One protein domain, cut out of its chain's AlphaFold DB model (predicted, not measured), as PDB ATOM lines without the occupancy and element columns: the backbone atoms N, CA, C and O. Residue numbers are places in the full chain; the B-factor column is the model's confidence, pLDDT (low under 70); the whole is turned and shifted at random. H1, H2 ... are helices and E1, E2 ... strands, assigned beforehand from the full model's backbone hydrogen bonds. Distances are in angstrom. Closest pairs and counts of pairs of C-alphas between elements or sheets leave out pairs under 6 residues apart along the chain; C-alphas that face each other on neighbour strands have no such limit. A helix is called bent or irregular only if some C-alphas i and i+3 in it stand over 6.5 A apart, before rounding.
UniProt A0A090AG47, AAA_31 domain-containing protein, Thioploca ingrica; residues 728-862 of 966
ATOM      1  N   ASP A 728     185.024 210.641 207.079       89.19
ATOM      2  CA  ASP A 728     186.448 210.958 207.003       89.19
ATOM      3  C   ASP A 728     187.181 210.508 208.271       89.19
ATOM      4  O   ASP A 728     188.212 209.841 208.171       89.19
ATOM      5  N   LYS A 729     186.606 210.746 209.459       91.19
ATOM      6  CA  LYS A 729     187.124 210.233 210.743       91.19
ATOM      7  C   LYS A 729     187.204 208.712 210.746       91.19
ATOM      8  O   LYS A 729     188.206 208.126 211.163       91.19
ATOM      9  N   LEU A 730     186.153 208.060 210.250       90.75
ATOM     10  CA  LEU A 730     186.076 206.606 210.150       90.75
ATOM     11  C   LEU A 730     187.181 206.045 209.242       90.75
ATOM     12  O   LEU A 730     187.862 205.082 209.600       90.75
ATOM     13  N   MET A 731     187.376 206.661 208.077       91.12
ATOM     14  CA  MET A 731     188.399 206.248 207.124       91.12
ATOM     15  C   MET A 731     189.813 206.563 207.618       91.12
ATOM     16  O   MET A 731     190.711 205.749 207.412       91.12
ATOM     17  N   ALA A 732     190.016 207.672 208.333       92.62
ATOM     18  CA  ALA A 732     191.292 207.992 208.965       92.62
ATOM     19  C   ALA A 732     191.704 206.905 209.971       92.62
ATOM     20  O   ALA A 732     192.847 206.453 209.932       92.62
ATOM     21  N   VAL A 733     190.773 206.407 210.802       91.31
ATOM     22  CA  VAL A 733     191.020 205.261 211.705       91.31
ATOM     23  C   VAL A 733     191.449 204.019 210.921       91.31
ATOM     24  O   VAL A 733     192.413 203.349 211.293       91.31
ATOM     25  N   LEU A 734     190.753 203.705 209.825       89.81
ATOM     26  CA  LEU A 734     191.076 202.547 208.994       89.81
ATOM     27  C   LEU A 734     192.463 202.676 208.350       89.81
ATOM     28  O   LEU A 734     193.268 201.748 208.430       89.81
ATOM     29  N   PHE A 735     192.758 203.812 207.720       92.00
ATOM     30  CA  PHE A 735     194.019 204.026 207.013       92.00
ATOM     31  C   PHE A 735     195.203 204.136 207.952       92.00
ATOM     32  O   PHE A 735     196.239 203.535 207.673       92.00
ATOM     33  N   LYS A 736     195.036 204.782 209.108       91.81
ATOM     34  CA  LYS A 736     195.998 204.721 210.210       91.81
ATOM     35  C   LYS A 736     196.355 203.278 210.548       91.81
ATOM     36  O   LYS A 736     197.539 202.926 210.600       91.81
ATOM     37  N   ARG A 737     195.339 202.430 210.744       88.50
ATOM     38  CA  ARG A 737     195.552 201.018 211.065       88.50
ATOM     39  C   ARG A 737     196.295 200.322 209.937       88.50
ATOM     40  O   ARG A 737     197.351 199.764 210.202       88.50
ATOM     41  N   ILE A 738     195.822 200.420 208.698       87.50
ATOM     42  CA  ILE A 738     196.451 199.791 207.527       87.50
ATOM     43  C   ILE A 738     197.923 200.222 207.367       87.50
ATOM     44  O   ILE A 738     198.793 199.358 207.254       87.50
ATOM     45  N   CYS A 739     198.219 201.525 207.442       89.62
ATOM     46  CA  CYS A 739     199.580 202.065 207.320       89.62
ATOM     47  C   CYS A 739     200.521 201.527 208.400       89.62
ATOM     48  O   CYS A 739     201.679 201.239 208.126       89.62
ATOM     49  N   SER A 740     200.026 201.345 209.626       88.06
ATOM     50  CA  SER A 740     200.857 200.863 210.738       88.06
ATOM     51  C   SER A 740     201.252 199.378 210.593       88.06
ATOM     52  O   SER A 740     202.074 198.895 211.359       88.06
ATOM     53  N   ARG A 741     200.704 198.637 209.608       85.69
ATOM     54  CA  ARG A 741     201.033 197.217 209.336       85.69
ATOM     55  C   ARG A 741     201.983 197.015 208.160       85.69
ATOM     56  O   ARG A 741     202.290 195.874 207.844       85.69
ATOM     57  N   SER A 742     202.431 198.058 207.475       86.50
ATOM     58  CA  SER A 742     203.368 197.897 206.363       86.50
ATOM     59  C   SER A 742     204.169 199.175 206.198       86.50
ATOM     60  O   SER A 742     203.619 200.228 205.881       86.50
ATOM     61  N   ASP A 743     205.480 199.072 206.418       86.69
ATOM     62  CA  ASP A 743     206.367 200.224 206.286       86.69
ATOM     63  C   ASP A 743     206.481 200.604 204.808       86.69
ATOM     64  O   ASP A 743     206.478 201.788 204.480       86.69
ATOM     65  N   SER A 744     206.471 199.615 203.901       87.38
ATOM     66  CA  SER A 744     206.427 199.881 202.459       87.38
ATOM     67  C   SER A 744     205.138 200.580 202.029       87.38
ATOM     68  O   SER A 744     205.198 201.501 201.215       87.38
ATOM     69  N   LEU A 745     203.988 200.212 202.605       88.81
ATOM     70  CA  LEU A 745     202.720 200.883 202.339       88.81
ATOM     71  C   LEU A 745     202.693 202.300 202.909       88.81
ATOM     72  O   LEU A 745     202.221 203.210 202.234       88.81
ATOM     73  N   PHE A 746     203.205 202.499 204.127       91.69
ATOM     74  CA  PHE A 746     203.347 203.828 204.712       91.69
ATOM     75  C   PHE A 746     204.242 204.714 203.844       91.69
ATOM     76  O   PHE A 746     203.847 205.831 203.532       91.69
ATOM     77  N   SER A 747     205.408 204.223 203.411       89.88
ATOM     78  CA  SER A 747     206.307 204.962 202.518       89.88
ATOM     79  C   SER A 747     205.641 205.296 201.186       89.88
ATOM     80  O   SER A 747     205.720 206.443 200.756       89.88
ATOM     81  N   TYR A 748     204.936 204.336 200.577       88.81
ATOM     82  CA  TYR A 748     204.189 204.551 199.339       88.81
ATOM     83  C   TYR A 748     203.108 205.624 199.502       88.81
ATOM     84  O   TYR A 748     203.079 206.594 198.752       88.81
ATOM     85  N   LEU A 749     202.246 205.505 200.516       90.75
ATOM     86  CA  LEU A 749     201.192 206.489 200.764       90.75
ATOM     87  C   LEU A 749     201.762 207.850 201.161       90.75
ATOM     88  O   LEU A 749     201.223 208.863 200.741       90.75
ATOM     89  N   LYS A 750     202.854 207.893 201.930       91.25
ATOM     90  CA  LYS A 750     203.545 209.138 202.273       91.25
ATOM     91  C   LYS A 750     204.048 209.847 201.020       91.25
ATOM     92  O   LYS A 750     203.866 211.052 200.912       91.25
ATOM     93  N   GLU A 751     204.646 209.115 200.083       86.44
ATOM     94  CA  GLU A 751     205.115 209.666 198.810       86.44
ATOM     95  C   GLU A 751     203.948 210.145 197.935       86.44
ATOM     96  O   GLU A 751     203.960 211.279 197.465       86.44
ATOM     97  N   GLU A 752     202.903 209.330 197.754       83.38
ATOM     98  CA  GLU A 752     201.754 209.694 196.913       83.38
ATOM     99  C   GLU A 752     200.917 210.841 197.497       83.38
ATOM    100  O   GLU A 752     200.462 211.714 196.759       83.38
ATOM    101  N   LEU A 753     200.729 210.884 198.818       81.38
ATOM    102  CA  LEU A 753     200.043 211.991 199.487       81.38
ATOM    103  C   LEU A 753     200.892 213.267 199.472       81.38
ATOM    104  O   LEU A 753     200.344 214.352 199.276       81.38
ATOM    105  N   ALA A 754     202.221 213.155 199.581       77.50
ATOM    106  CA  ALA A 754     203.116 214.301 199.446       77.50
ATOM    107  C   ALA A 754     203.016 214.957 198.059       77.50
ATOM    108  O   ALA A 754     203.072 216.180 197.976       77.50
ATOM    109  N   LYS A 755     202.760 214.190 196.982       78.50
ATOM    110  CA  LYS A 755     202.484 214.754 195.639       78.50
ATOM    111  C   LYS A 755     201.248 215.657 195.600       78.50
ATOM    112  O   LYS A 755     201.110 216.454 194.678       78.50
ATOM    113  N   GLN A 756     200.354 215.527 196.578       68.50
ATOM    114  CA  GLN A 756     199.173 216.373 196.758       68.50
ATOM    115  C   GLN A 756     199.326 217.353 197.931       68.50
ATOM    116  O   GLN A 756     198.333 217.886 198.415       68.50
ATOM    117  N   ASN A 757     200.553 217.590 198.410       68.38
ATOM    118  CA  ASN A 757     200.854 218.431 199.575       68.38
ATOM    119  C   ASN A 757     200.160 217.976 200.872       68.38
ATOM    120  O   ASN A 757     199.910 218.771 201.778       68.38
ATOM    121  N   ILE A 758     199.851 216.684 200.981       77.06
ATOM    122  CA  ILE A 758     199.245 216.099 202.171       77.06
ATOM    123  C   ILE A 758     200.333 215.407 202.977       77.06
ATOM    124  O   ILE A 758     200.948 214.426 202.556       77.06
ATOM    125  N   LEU A 759     200.548 215.923 204.180       81.44
ATOM    126  CA  LEU A 759     201.594 215.461 205.069       81.44
ATOM    127  C   LEU A 759     201.141 214.220 205.850       81.44
ATOM    128  O   LEU A 759     200.312 214.307 206.754       81.44
ATOM    129  N   LEU A 760     201.718 213.063 205.523       87.50
ATOM    130  CA  LEU A 760     201.597 211.843 206.321       87.50
ATOM    131  C   LEU A 760     202.881 211.639 207.138       87.50
ATOM    132  O   LEU A 760     203.940 211.310 206.597       87.50
ATOM    133  N   GLN A 761     202.792 211.851 208.450       81.31
ATOM    134  CA  GLN A 761     203.927 211.779 209.372       81.31
ATOM    135  C   GLN A 761     203.803 210.625 210.371       81.31
ATOM    136  O   GLN A 761     202.710 210.171 210.722       81.31
ATOM    137  N   LYS A 762     204.971 210.171 210.830       89.00
ATOM    138  CA  LYS A 762     205.163 209.217 211.918       89.00
ATOM    139  C   LYS A 762     206.009 209.915 212.972       89.00
ATOM    140  O   LYS A 762     207.087 210.397 212.638       89.00
ATOM    141  N   ASP A 763     205.505 210.002 214.195       85.88
ATOM    142  CA  ASP A 763     206.245 210.601 215.302       85.88
ATOM    143  C   ASP A 763     207.496 209.771 215.622       85.88
ATOM    144  O   ASP A 763     207.422 208.548 215.735       85.88
ATOM    145  N   GLU A 764     208.648 210.428 215.747       82.38
ATOM    146  CA  GLU A 764     209.938 209.745 215.905       82.38
ATOM    147  C   GLU A 764     210.114 209.111 217.289       82.38
ATOM    148  O   GLU A 764     210.799 208.098 217.411       82.38
ATOM    149  N   LYS A 765     209.489 209.684 218.328       81.81
ATOM    150  CA  LYS A 765     209.624 209.206 219.712       81.81
ATOM    151  C   LYS A 765     208.690 208.038 220.001       81.81
ATOM    152  O   LYS A 765     209.120 206.995 220.475       81.81
ATOM    153  N   THR A 766     207.411 208.215 219.696       82.69
ATOM    154  CA  THR A 766     206.357 207.233 219.980       82.69
ATOM    155  C   THR A 766     206.194 206.204 218.863       82.69
ATOM    156  O   THR A 766     205.596 205.153 219.076       82.69
ATOM    157  N   GLY A 767     206.677 206.496 217.650       85.94
ATOM    158  CA  GLY A 767     206.412 205.692 216.458       85.94
ATOM    159  C   GLY A 767     204.982 205.837 215.927       85.94
ATOM    160  O   GLY A 767     204.608 205.129 214.987       85.94
ATOM    161  N   MET A 768     204.165 206.733 216.496       87.94
ATOM    162  CA  MET A 768     202.757 206.842 216.137       87.94
ATOM    163  C   MET A 768     202.575 207.575 214.809       87.94
ATOM    164  O   MET A 768     202.867 208.758 214.665       87.94
ATOM    165  N   ILE A 769     202.044 206.856 213.819       91.25
ATOM    166  CA  ILE A 769     201.499 207.468 212.599       91.25
ATOM    167  C   ILE A 769     200.227 208.236 212.961       91.25
ATOM    168  O   ILE A 769     199.422 207.740 213.743       91.25
ATOM    169  N   VAL A 770     200.010 209.397 212.362       89.50
ATOM    170  CA  VAL A 770     198.718 210.086 212.389       89.50
ATOM    171  C   VAL A 770     198.226 210.196 210.963       89.50
ATOM    172  O   VAL A 770     198.892 210.811 210.133       89.50
ATOM    173  N   PHE A 771     197.053 209.637 210.680       93.06
ATOM    174  CA  PHE A 771     196.455 209.805 209.364       93.06
ATOM    175  C   PHE A 771     195.669 211.128 209.288       93.06
ATOM    176  O   PHE A 771     194.921 211.413 210.225       93.06
ATOM    177  N   PRO A 772     195.806 211.947 208.228       87.12
ATOM    178  CA  PRO A 772     195.065 213.204 208.104       87.12
ATOM    179  C   PRO A 772     193.546 213.003 207.972       87.12
ATOM    180  O   PRO A 772     193.087 212.248 207.117       87.12
ATOM    181  N   GLU A 773     192.759 213.745 208.755       86.19
ATOM    182  CA  GLU A 773     191.284 213.788 208.692       86.19
ATOM    183  C   GLU A 773     190.780 214.755 207.599       86.19
ATOM    184  O   GLU A 773     189.852 215.530 207.811       86.19
ATOM    185  N   LYS A 774     191.427 214.763 206.425       81.12
ATOM    186  CA  LYS A 774     191.079 215.646 205.296       81.12
ATOM    187  C   LYS A 774     190.486 214.810 204.165       81.12
ATOM    188  O   LYS A 774     191.109 213.835 203.746       81.12
ATOM    189  N   SER A 775     189.328 215.200 203.624       82.69
ATOM    190  CA  SER A 775     188.628 214.417 202.590       82.69
ATOM    191  C   SER A 775     189.502 214.152 201.356       82.69
ATOM    192  O   SER A 775     189.401 213.095 200.743       82.69
ATOM    193  N   GLU A 776     190.404 215.073 201.007       78.75
ATOM    194  CA  GLU A 776     191.385 214.900 199.924       78.75
ATOM    195  C   GLU A 776     192.344 213.727 200.204       78.75
ATOM    196  O   GLU A 776     192.505 212.844 199.363       78.75
ATOM    197  N   ALA A 777     192.870 213.631 201.432       84.38
ATOM    198  CA  ALA A 777     193.739 212.533 201.864       84.38
ATOM    199  C   ALA A 777     193.002 211.191 201.837       84.38
ATOM    200  O   ALA A 777     193.537 210.179 201.371       84.38
ATOM    201  N   ILE A 778     191.754 211.194 202.317       89.44
ATOM    202  CA  ILE A 778     190.893 210.014 202.354       89.44
ATOM    203  C   ILE A 778     190.573 209.532 200.937       89.44
ATOM    204  O   ILE A 778     190.775 208.356 200.636       89.44
ATOM    205  N   ASN A 779     190.124 210.423 200.053       84.19
ATOM    206  CA  ASN A 779     189.732 210.082 198.686       84.19
ATOM    207  C   ASN A 779     190.913 209.590 197.849       84.19
ATOM    208  O   ASN A 779     190.794 208.582 197.148       84.19
ATOM    209  N   THR A 780     192.066 210.247 197.965       83.62
ATOM    210  CA  THR A 780     193.292 209.812 197.292       83.62
ATOM    211  C   THR A 780     193.731 208.446 197.797       83.62
ATOM    212  O   THR A 780     194.003 207.552 197.002       83.62
ATOM    213  N   THR A 781     193.703 208.212 199.106       89.31
ATOM    214  CA  THR A 781     194.083 206.908 199.670       89.31
ATOM    215  C   THR A 781     193.091 205.808 199.300       89.31
ATOM    216  O   THR A 781     193.505 204.702 198.962       89.31
ATOM    217  N   LEU A 782     191.786 206.100 199.276       87.06
ATOM    218  CA  LEU A 782     190.761 205.188 198.760       87.06
ATOM    219  C   LEU A 782     191.070 204.767 197.319       87.06
ATOM    220  O   LEU A 782     191.002 203.581 196.997       87.06
ATOM    221  N   LEU A 783     191.432 205.728 196.467       82.25
ATOM    222  CA  LEU A 783     191.793 205.474 195.078       82.25
ATOM    223  C   LEU A 783     193.063 204.616 194.971       82.25
ATOM    224  O   LEU A 783     193.056 203.612 194.263       82.25
ATOM    225  N   LEU A 784     194.119 204.971 195.706       84.88
ATOM    226  CA  LEU A 784     195.406 204.270 195.682       84.88
ATOM    227  C   LEU A 784     195.305 202.838 196.221       84.88
ATOM    228  O   LEU A 784     195.956 201.934 195.702       84.88
ATOM    229  N   LEU A 785     194.499 202.616 197.262       86.56
ATOM    230  CA  LEU A 785     194.362 201.305 197.890       86.56
ATOM    231  C   LEU A 785     193.330 200.417 197.199       86.56
ATOM    232  O   LEU A 785     193.543 199.207 197.135       86.56
ATOM    233  N   PHE A 786     192.230 200.981 196.696       83.75
ATOM    234  CA  PHE A 786     191.054 200.201 196.291       83.75
ATOM    235  C   PHE A 786     190.577 200.448 194.844       83.75
ATOM    236  O   PHE A 786     189.829 199.626 194.311       83.75
ATOM    237  N   GLY A 787     191.008 201.528 194.183       75.25
ATOM    238  CA  GLY A 787     190.769 201.770 192.752       75.25
ATOM    239  C   GLY A 787     189.511 202.547 192.349       75.25
ATOM    240  O   GLY A 787     188.552 202.693 193.105       75.25
ATOM    241  N   GLU A 788     189.483 202.999 191.084       63.09
ATOM    242  CA  GLU A 788     188.446 203.891 190.516       63.09
ATOM    243  C   GLU A 788     187.035 203.287 190.424       63.09
ATOM    244  O   GLU A 788     186.030 203.991 190.545       63.09
ATOM    245  N   LYS A 789     186.905 201.965 190.237       55.56
ATOM    246  CA  LYS A 789     185.579 201.310 190.146       55.56
ATOM    247  C   LYS A 789     184.747 201.459 191.426       55.56
ATOM    248  O   LYS A 789     183.531 201.282 191.385       55.56
ATOM    249  N   ILE A 790     185.395 201.777 192.542       56.69
ATOM    250  CA  ILE A 790     184.781 201.981 193.853       56.69
ATOM    251  C   ILE A 790     184.424 203.467 194.072       56.69
ATOM    252  O   ILE A 790     183.535 203.776 194.867       56.69
ATOM    253  N   THR A 791     185.023 204.393 193.317       49.53
ATOM    254  CA  THR A 791     184.807 205.843 193.464       49.53
ATOM    255  C   THR A 791     183.731 206.413 192.521       49.53
ATOM    256  O   THR A 791     183.185 207.474 192.805       49.53
ATOM    257  N   GLN A 792     183.347 205.709 191.443       42.34
ATOM    258  CA  GLN A 792     182.534 206.271 190.341       42.34
ATOM    259  C   GLN A 792     180.990 206.127 190.407       42.34
ATOM    260  O   GLN A 792     180.312 206.532 189.460       42.34
ATOM    261  N   SER A 793     180.354 205.583 191.456       45.72
ATOM    262  CA  SER A 793     178.876 205.462 191.439       45.72
ATOM    263  C   SER A 793     178.154 206.743 191.891       45.72
ATOM    264  O   SER A 793     178.147 207.085 193.071       45.72
ATOM    265  N   SER A 794     177.472 207.405 190.954       46.94
ATOM    266  CA  SER A 794     176.781 208.702 191.064       46.94
ATOM    267  C   SER A 794     175.506 208.740 191.929       46.94
ATOM    268  O   SER A 794     174.491 209.326 191.557       46.94
ATOM    269  N   SER A 795     175.542 208.190 193.144       44.06
ATOM    270  CA  SER A 795     174.586 208.629 194.173       44.06
ATOM    271  C   SER A 795     175.118 208.647 195.606       44.06
ATOM    272  O   SER A 795     174.301 208.907 196.477       44.06
ATOM    273  N   LEU A 796     176.397 208.310 195.841       52.03
ATOM    274  CA  LEU A 796     177.215 208.383 197.076       52.03
ATOM    275  C   LEU A 796     178.449 207.480 196.853       52.03
ATOM    276  O   LEU A 796     178.310 206.454 196.177       52.03
ATOM    277  N   ALA A 797     179.622 207.815 197.405       67.94
ATOM    278  CA  ALA A 797     180.813 206.962 197.294       67.94
ATOM    279  C   ALA A 797     180.503 205.536 197.799       67.94
ATOM    280  O   ALA A 797     179.755 205.367 198.765       67.94
ATOM    281  N   PHE A 798     181.028 204.491 197.138       77.56
ATOM    282  CA  PHE A 798     180.668 203.092 197.420       77.56
ATOM    283  C   PHE A 798     180.772 202.759 198.916       77.56
ATOM    284  O   PHE A 798     179.799 202.300 199.510       77.56
ATOM    285  N   PHE A 799     181.912 203.056 199.541       80.56
ATOM    286  CA  PHE A 799     182.129 202.806 200.967       80.56
ATOM    287  C   PHE A 799     181.161 203.573 201.857       80.56
ATOM    288  O   PHE A 799     180.543 202.986 202.739       80.56
ATOM    289  N   GLU A 800     180.966 204.858 201.582       83.44
ATOM    290  CA  GLU A 800     180.053 205.711 202.333       83.44
ATOM    291  C   GLU A 800     178.627 205.137 202.342       83.44
ATOM    292  O   GLU A 800     177.915 205.170 203.342       83.44
ATOM    293  N   ARG A 801     178.208 204.531 201.230       81.69
ATOM    294  CA  ARG A 801     176.896 203.896 201.096       81.69
ATOM    295  C   ARG A 801     176.750 202.619 201.941       81.69
ATOM    296  O   ARG A 801     175.670 202.404 202.488       81.69
ATOM    297  N   TYR A 802     177.784 201.775 202.019       85.50
ATOM    298  CA  TYR A 802     177.746 200.475 202.717       85.50
ATOM    299  C   TYR A 802     178.207 200.536 204.178       85.50
ATOM    300  O   TYR A 802     177.888 199.644 204.954       85.50
ATOM    301  N   LEU A 803     178.931 201.578 204.578       87.94
ATOM    302  CA  LEU A 803     179.310 201.801 205.976       87.94
ATOM    303  C   LEU A 803     178.259 202.603 206.743       87.94
ATOM    304  O   LEU A 803     178.248 202.584 207.974       87.94
ATOM    305  N   TRP A 804     177.381 203.315 206.034       88.81
ATOM    306  CA  TRP A 804     176.364 204.142 206.661       88.81
ATOM    307  C   TRP A 804     175.366 203.303 207.466       88.81
ATOM    308  O   TRP A 804     174.695 202.413 206.933       88.81
ATOM    309  N   ASN A 805     175.229 203.638 208.750       84.12
ATOM    310  CA  ASN A 805     174.337 202.945 209.680       84.12
ATOM    311  C   ASN A 805     172.863 203.369 209.545       84.12
ATOM    312  O   ASN A 805     172.027 202.870 210.288       84.12
ATOM    313  N   GLY A 806     172.544 204.280 208.621       84.50
ATOM    314  CA  GLY A 806     171.186 204.757 208.367       84.50
ATOM    315  C   GLY A 806     170.766 206.004 209.141       84.50
ATOM    316  O   GLY A 806     169.717 206.556 208.828       84.50
ATOM    317  N   LYS A 807     171.566 206.486 210.101       85.00
ATOM    318  CA  LYS A 807     171.255 207.683 210.900       85.00
ATOM    319  C   LYS A 807     171.771 208.965 210.259       85.00
ATOM    320  O   LYS A 807     172.849 208.987 209.656       85.00
ATOM    321  N   ILE A 808     171.019 210.047 210.446       80.38
ATOM    322  CA  ILE A 808     171.409 211.409 210.075       80.38
ATOM    323  C   ILE A 808     171.255 212.295 211.308       80.38
ATOM    324  O   ILE A 808     170.193 212.339 211.919       80.38
ATOM    325  N   THR A 809     172.308 213.026 211.655       71.50
ATOM    326  CA  THR A 809     172.323 213.985 212.764       71.50
ATOM    327  C   THR A 809     172.890 215.293 212.235       71.50
ATOM    328  O   THR A 809     173.926 215.278 211.576       71.50
ATOM    329  N   GLN A 810     172.197 216.416 212.463       70.12
ATOM    330  CA  GLN A 810     172.604 217.738 211.953       70.12
ATOM    331  C   GLN A 810     172.928 217.727 210.441       70.12
ATOM    332  O   GLN A 810     173.957 218.235 210.004       70.12
ATOM    333  N   ASN A 811     172.067 217.094 209.633       71.94
ATOM    334  CA  ASN A 811     172.245 216.912 208.181       71.94
ATOM    335  C   ASN A 811     173.504 216.130 207.752       71.94
ATOM    336  O   ASN A 811     173.829 216.102 206.565       71.94
ATOM    337  N   ARG A 812     174.188 215.448 208.678       75.81
ATOM    338  CA  ARG A 812     175.345 214.591 208.395       75.81
ATOM    339  C   ARG A 812     175.039 213.137 208.712       75.81
ATOM    340  O   ARG A 812     174.438 212.817 209.738       75.81
ATOM    341  N   LYS A 813     175.470 212.244 207.825       85.62
ATOM    342  CA  LYS A 813     175.392 210.803 208.056       85.62
ATOM    343  C   LYS A 813     176.292 210.389 209.206       85.62
ATOM    344  O   LYS A 813     177.413 210.875 209.309       85.62
ATOM    345  N   GLN A 814     175.800 209.452 209.999       85.62
ATOM    346  CA  GLN A 814     176.540 208.872 211.107       85.62
ATOM    347  C   GLN A 814     177.045 207.476 210.751       85.62
ATOM    348  O   GLN A 814     176.392 206.722 210.030       85.62
ATOM    349  N   TYR A 815     178.205 207.114 211.276       88.31
ATOM    350  CA  TYR A 815     178.811 205.805 211.058       88.31
ATOM    351  C   TYR A 815     179.093 205.114 212.387       88.31
ATOM    352  O   TYR A 815     179.121 205.739 213.444       88.31
ATOM    353  N   ASN A 816     179.294 203.799 212.342       85.38
ATOM    354  CA  ASN A 816     179.712 203.039 213.511       85.38
ATOM    355  C   ASN A 816     181.089 202.417 213.257       85.38
ATOM    356  O   ASN A 816     181.263 201.628 212.327       85.38
ATOM    357  N   VAL A 817     182.060 202.776 214.098       85.19
ATOM    358  CA  VAL A 817     183.447 202.309 213.971       85.19
ATOM    359  C   VAL A 817     183.554 200.808 214.160       85.19
ATOM    360  O   VAL A 817     184.251 200.160 213.387       85.19
ATOM    361  N   ARG A 818     182.838 200.238 215.135       81.19
ATOM    362  CA  ARG A 818     182.848 198.791 215.387       81.19
ATOM    363  C   ARG A 818     182.370 198.022 214.158       81.19
ATOM    364  O   ARG A 818     183.058 197.099 213.733       81.19
ATOM    365  N   PHE A 819     181.252 198.442 213.559       84.44
ATOM    366  CA  PHE A 819     180.740 197.835 212.326       84.44
ATOM    367  C   PHE A 819     181.763 197.919 211.189       84.44
ATOM    368  O   PHE A 819     182.049 196.915 210.538       84.44
ATOM    369  N   MET A 820     182.341 199.104 210.968       87.81
ATOM    370  CA  MET A 820     183.346 199.306 209.925       87.81
ATOM    371  C   MET A 820     184.572 198.425 210.148       87.81
ATOM    372  O   MET A 820     184.989 197.745 209.217       87.81
ATOM    373  N   LEU A 821     185.123 198.387 211.362       83.69
ATOM    374  CA  LEU A 821     186.302 197.584 211.671       83.69
ATOM    375  C   LEU A 821     186.016 196.088 211.514       83.69
ATOM    376  O   LEU A 821     186.803 195.397 210.877       83.69
ATOM    377  N   GLN A 822     184.871 195.592 211.999       80.06
ATOM    378  CA  GLN A 822     184.452 194.198 211.795       80.06
ATOM    379  C   GLN A 822     184.326 193.851 210.306       80.06
ATOM    380  O   GLN A 822     184.797 192.797 209.866       80.06
ATOM    381  N   LEU A 823     183.703 194.739 209.524       85.50
ATOM    382  CA  LEU A 823     183.545 194.569 208.086       85.50
ATOM    383  C   LEU A 823     184.904 194.558 207.387       85.50
ATOM    384  O   LEU A 823     185.247 193.585 206.718       85.50
ATOM    385  N   MET A 824     185.694 195.613 207.574       86.44
ATOM    386  CA  MET A 824     186.980 195.786 206.909       86.44
ATOM    387  C   MET A 824     188.000 194.738 207.335       86.44
ATOM    388  O   MET A 824     188.803 194.329 206.506       86.44
ATOM    389  N   ASN A 825     187.936 194.230 208.565       79.81
ATOM    390  CA  ASN A 825     188.756 193.103 208.991       79.81
ATOM    391  C   ASN A 825     188.499 191.861 208.136       79.81
ATOM    392  O   ASN A 825     189.421 191.338 207.510       79.81
ATOM    393  N   ARG A 826     187.240 191.405 208.060       81.81
ATOM    394  CA  ARG A 826     186.893 190.214 207.268       81.81
ATOM    395  C   ARG A 826     187.215 190.434 205.786       81.81
ATOM    396  O   ARG A 826     187.828 189.572 205.160       81.81
ATOM    397  N   VAL A 827     186.901 191.621 205.257       86.00
ATOM    398  CA  VAL A 827     187.201 191.989 203.863       86.00
ATOM    399  C   VAL A 827     188.704 191.955 203.587       86.00
ATOM    400  O   VAL A 827     189.136 191.285 202.657       86.00
ATOM    401  N   LEU A 828     189.528 192.638 204.384       85.88
ATOM    402  CA  LEU A 828     190.972 192.722 204.151       85.88
ATOM    403  C   LEU A 828     191.680 191.388 204.424       85.88
ATOM    404  O   LEU A 828     192.699 191.096 203.793       85.88
ATOM    405  N   LYS A 829     191.135 190.533 205.297       81.81
ATOM    406  CA  LYS A 829     191.644 189.175 205.531       81.81
ATOM    407  C   LYS A 829     191.451 188.274 204.310       81.81
ATOM    408  O   LYS A 829     192.389 187.570 203.933       81.81
ATOM    409  N   GLU A 830     190.299 188.352 203.651       82.88
ATOM    410  CA  GLU A 830     189.933 187.503 202.506       82.88
ATOM    411  C   GLU A 830     190.193 188.151 201.131       82.88
ATOM    412  O   GLU A 830     190.076 187.482 200.103       82.88
ATOM    413  N   CYS A 831     190.572 189.435 201.087       85.75
ATOM    414  CA  CYS A 831     190.851 190.129 199.830       85.75
ATOM    415  C   CYS A 831     192.055 189.537 199.091       85.75
ATOM    416  O   CYS A 831     192.995 189.010 199.702       85.75
ATOM    417  N   ARG A 832     192.006 189.665 197.762       82.81
ATOM    418  CA  ARG A 832     193.062 189.303 196.808       82.81
ATOM    419  C   ARG A 832     193.834 190.564 196.383       82.81
ATOM    420  O   ARG A 832     193.275 191.658 196.504       82.81
ATOM    421  N   PRO A 833     195.073 190.442 195.877       81.56
ATOM    422  CA  PRO A 833     195.761 191.579 195.276       81.56
ATOM    423  C   PRO A 833     195.017 192.044 194.014       81.56
ATOM    424  O   PRO A 833     194.478 191.227 193.259       81.56
ATOM    425  N   LEU A 834     194.971 193.358 193.793       72.62
ATOM    426  CA  LEU A 834     194.446 193.946 192.558       72.62
ATOM    427  C   LEU A 834     195.554 194.038 191.487       72.62
ATOM    428  O   LEU A 834     196.739 193.940 191.791       72.62
ATOM    429  N   LEU A 835     195.184 194.240 190.216       66.31
ATOM    430  CA  LEU A 835     196.172 194.517 189.162       66.31
ATOM    431  C   LEU A 835     196.913 195.845 189.452       66.31
ATOM    432  O   LEU A 835     196.246 196.788 189.883       66.31
ATOM    433  N   PRO A 836     198.220 195.968 189.127       54.38
ATOM    434  CA  PRO A 836     199.060 197.136 189.446       54.38
ATOM    435  C   PRO A 836     198.483 198.507 189.061       54.38
ATOM    436  O   PRO A 836     198.763 199.504 189.710       54.38
ATOM    437  N   GLU A 837     197.663 198.566 188.012       57.22
ATOM    438  CA  GLU A 837     197.062 199.807 187.500       57.22
ATOM    439  C   GLU A 837     195.735 200.183 188.186       57.22
ATOM    440  O   GLU A 837     195.086 201.144 187.785       57.22
ATOM    441  N   LYS A 838     195.268 199.401 189.172       64.69
ATOM    442  CA  LYS A 838     193.918 199.543 189.743       64.69
ATOM    443  C   LYS A 838     193.878 199.710 191.264       64.69
ATOM    444  O   LYS A 838     192.796 199.978 191.763       64.69
ATOM    445  N   GLY A 839     194.975 199.522 191.998       76.81
ATOM    446  CA  GLY A 839     195.021 199.609 193.467       76.81
ATOM    447  C   GLY A 839     195.719 198.413 194.126       76.81
ATOM    448  O   GLY A 839     196.249 197.545 193.438       76.81
ATOM    449  N   VAL A 840     195.716 198.356 195.462       82.25
ATOM    450  CA  VAL A 840     196.418 197.324 196.254       82.25
ATOM    451  C   VAL A 840     195.502 196.148 196.626       82.25
ATOM    452  O   VAL A 840     195.919 194.993 196.545       82.25
ATOM    453  N   PHE A 841     194.247 196.412 197.006       85.44
ATOM    454  CA  PHE A 841     193.340 195.414 197.595       85.44
ATOM    455  C   PHE A 841     192.020 195.263 196.815       85.44
ATOM    456  O   PHE A 841     191.298 196.241 196.614       85.44
ATOM    457  N   ASP A 842     191.631 194.025 196.467       83.75
ATOM    458  CA  ASP A 842     190.289 193.705 195.938       83.75
ATOM    459  C   ASP A 842     189.241 193.597 197.045       83.75
ATOM    460  O   ASP A 842     188.837 192.512 197.466       83.75
ATOM    461  N   VAL A 843     188.796 194.748 197.532       85.31
ATOM    462  CA  VAL A 843     187.754 194.828 198.563       85.31
ATOM    463  C   VAL A 843     186.344 194.631 198.002       85.31
ATOM    464  O   VAL A 843     185.472 194.122 198.703       85.31
ATOM    465  N   TYR A 844     186.101 194.991 196.737       79.69
ATOM    466  CA  TYR A 844     184.767 194.936 196.136       79.69
ATOM    467  C   TYR A 844     184.266 193.497 195.989       79.69
ATOM    468  O   TYR A 844     183.141 193.195 196.399       79.69
ATOM    469  N   THR A 845     185.092 192.614 195.416       79.44
ATOM    470  CA  THR A 845     184.719 191.211 195.193       79.44
ATOM    471  C   THR A 845     184.450 190.516 196.522       79.44
ATOM    472  O   THR A 845     183.400 189.906 196.687       79.44
ATOM    473  N   THR A 846     185.329 190.695 197.507       82.50
ATOM    474  CA  THR A 846     185.166 190.089 198.831       82.50
ATOM    475  C   THR A 846     183.944 190.637 199.570       82.50
ATOM    476  O   THR A 846     183.151 189.858 200.097       82.50
ATOM    477  N   MET A 847     183.712 191.960 199.567       84.38
ATOM    478  CA  MET A 847     182.509 192.546 200.180       84.38
ATOM    479  C   MET A 847     181.219 191.973 199.592       84.38
ATOM    480  O   MET A 847     180.248 191.782 200.321       84.38
ATOM    481  N   LYS A 848     181.194 191.676 198.289       80.50
ATOM    482  CA  LYS A 848     180.040 191.074 197.614       80.50
ATOM    483  C   LYS A 848     179.602 189.753 198.242       80.50
ATOM    484  O   LYS A 848     178.400 189.499 198.299       80.50
ATOM    485  N   ASP A 849     180.556 188.966 198.723       79.12
ATOM    486  CA  ASP A 849     180.310 187.622 199.234       79.12
ATOM    487  C   ASP A 849     179.930 187.643 200.722       79.12
ATOM    488  O   ASP A 849     179.031 186.915 201.144       79.12
ATOM    489  N   ILE A 850     180.544 188.530 201.516       84.88
ATOM    490  CA  ILE A 850     180.426 188.490 202.986       84.88
ATOM    491  C   ILE A 850     179.525 189.572 203.597       84.88
ATOM    492  O   ILE A 850     179.055 189.409 204.728       84.88
ATOM    493  N   TYR A 851     179.245 190.674 202.883       86.88
ATOM    494  CA  TYR A 851     178.563 191.843 203.463       86.88
ATOM    495  C   TYR A 851     177.189 191.500 204.042       86.88
ATOM    496  O   TYR A 851     176.819 192.005 205.100       86.88
ATOM    497  N   CYS A 852     176.427 190.617 203.390       84.19
ATOM    498  CA  CYS A 852     175.087 190.294 203.870       84.19
ATOM    499  C   CYS A 852     175.086 189.517 205.196       84.19
ATOM    500  O   CYS A 852     174.230 189.764 206.053       84.19
ATOM    501  N   GLN A 853     176.052 188.614 205.382       85.81
ATOM    502  CA  GLN A 853     176.216 187.896 206.643       85.81
ATOM    503  C   GLN A 853     176.588 188.878 207.759       85.81
ATOM    504  O   GLN A 853     175.910 188.921 208.778       85.81
ATOM    505  N   ILE A 854     177.566 189.754 207.512       86.00
ATOM    506  CA  ILE A 854     178.032 190.756 208.486       86.00
ATOM    507  C   ILE A 854     176.917 191.739 208.860       86.00
ATOM    508  O   ILE A 854     176.690 192.002 210.037       86.00
ATOM    509  N   ALA A 855     176.165 192.238 207.876       87.62
ATOM    510  CA  ALA A 855     174.995 193.080 208.119       87.62
ATOM    511  C   ALA A 855     173.928 192.354 208.957       87.62
ATOM    512  O   ALA A 855     173.248 192.965 209.782       87.62
ATOM    513  N   THR A 856     173.767 191.045 208.751       88.38
ATOM    514  CA  THR A 856     172.819 190.234 209.516       88.38
ATOM    515  C   THR A 856     173.263 190.032 210.956       88.38
ATOM    516  O   THR A 856     172.423 190.146 211.851       88.38
ATOM    517  N   ASP A 857     174.544 189.750 211.168       87.50
ATOM    518  CA  ASP A 857     175.151 189.607 212.491       87.50
ATOM    519  C   ASP A 857     175.023 190.934 213.254       87.50
ATOM    520  O   ASP A 857     174.428 190.966 214.328       87.50
ATOM    521  N   TRP A 858     175.383 192.059 212.621       86.50
ATOM    522  CA  TRP A 858     175.252 193.406 213.190       86.50
ATOM    523  C   TRP A 858     173.833 193.725 213.682       86.50
ATOM    524  O   TRP A 858     173.632 194.172 214.810       86.50
ATOM    525  N   VAL A 859     172.807 193.466 212.862       88.31
ATOM    526  CA  VAL A 859     171.417 193.726 213.275       88.31
ATOM    527  C   VAL A 859     170.994 192.814 214.432       88.31
ATOM    528  O   VAL A 859     170.269 193.248 215.329       88.31
ATOM    529  N   LYS A 860     171.420 191.547 214.427       87.19
ATOM    530  CA  LYS A 860     171.024 190.575 215.451       87.19
ATOM    531  C   LYS A 860     171.716 190.794 216.792       87.19
ATOM    532  O   LYS A 860     171.072 190.581 217.817       87.19
ATOM    533  N   GLU A 861     172.991 191.152 216.764       82.50
ATOM    534  CA  GLU A 861     173.862 191.211 217.938       82.50
ATOM    535  C   GLU A 861     173.920 192.616 218.539       82.50
ATOM    536  O   GLU A 861     173.929 192.752 219.759       82.50
ATOM    537  N   GLU A 862     173.884 193.664 217.710       80.56
ATOM    538  CA  GLU A 862     174.010 195.049 218.177       80.56
ATOM    539  C   GLU A 862     172.662 195.759 218.204       80.56
ATOM    540  O   GLU A 862     172.223 196.213 219.258       80.56
TER     541      GLU A 862
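What this domain is: This is residues 728 to 862 of the 966 residues of the protein "AAA_31 domain-containing protein" of Thioploca ingrica (UniProt A0A090AG47). Look for a helical domain in two parts: H1, H2 and H3 cross at steep angles in one part, and H5 and H6 form a helical hairpin in the other, where the short helix H4 and the small strand hairpin E1 and E2 lead into H5. H1 is nearest the middle of the whole, and E1 is the farthest out. The printed part has 135 residues with six named helices and two named strands, in the order H1 H2 H3 H4 E1 E2 H5 H6; the sheet, E1 - E2, is antiparallel, and the class is mostly helix. It is compact, with a radius of gyration of the C-alphas of 15.2 A and spans of 43 by 37 by 31 A.

Where its parts are: Start at the sheet: E1 is residues 804 to 809, and E2 is residues 812 to 815. H4, residues 798 to 803, comes just before E1. H5, residues 817 to 830, is 19.8 A long, and H6, residues 843 to 862, is 24.0 A long and ends at C-alpha 862, (174.010, 195.049, 218.177). H6 is irregular, with C-alphas 849 and 852 7.5 A apart, and has a kink of 58 degrees near residue 850. Find C-alpha 728 at (186.448, 210.958, 207.003); from there H1 runs to residue 739, over 15.9 A. H2 is residues 743 to 754, 16.0 A, and H3 is residues 775 to 786, 15.7 A.

How they stand to each other: In the hairpin of E1 and E2, N 809 and O 812 are within hydrogen-bond range at 2.9 A, as are N 814 and O 807 at 3.0 A. H4 and H5 are close but not clearly touching; their closest C-alphas, those of Leu 803 and Met 820, are 6.2 A apart. H5 and H6 touch, closest at the C-alphas of Val 827 and Thr 846, 5.8 A, and run opposite ways at a steep tilt of 40 degrees. H1 and H5 only just touch, with 3 pairs of C-alphas within 8 A, the closest Leu 730 and Val 817 at 6.3 A. H1 touches H3, closest at the C-alphas of Asp 728 and Ser 775, 6.0 A, at a steep tilt of 46 degrees, the same way. H3 touches H2 with residues 777 to 781 alone; the C-alphas of Ala 777 and Leu 753 are closest, at 6.8 A. H2 and H6 are apart. Every O i to N i+4 pair is within hydrogen-bond range in H1, H2, H3, H4 and H5; in H6, 13 of 16 are.

The domain as a whole: The two C-alphas farthest apart, those of Lys 755 and Lys 860, are 44.3 A apart. The printed part has no cut. The links H2 to H3, H3 to H4 and H5 to H6 are long; in the first, residues 761 to 762 pair with 769 to 770, antiparallel. Confidence is under 70 at residues 756 to 757, 788 to 797 and 835 to 838; the mean pLDDT of the printed part is 81.3.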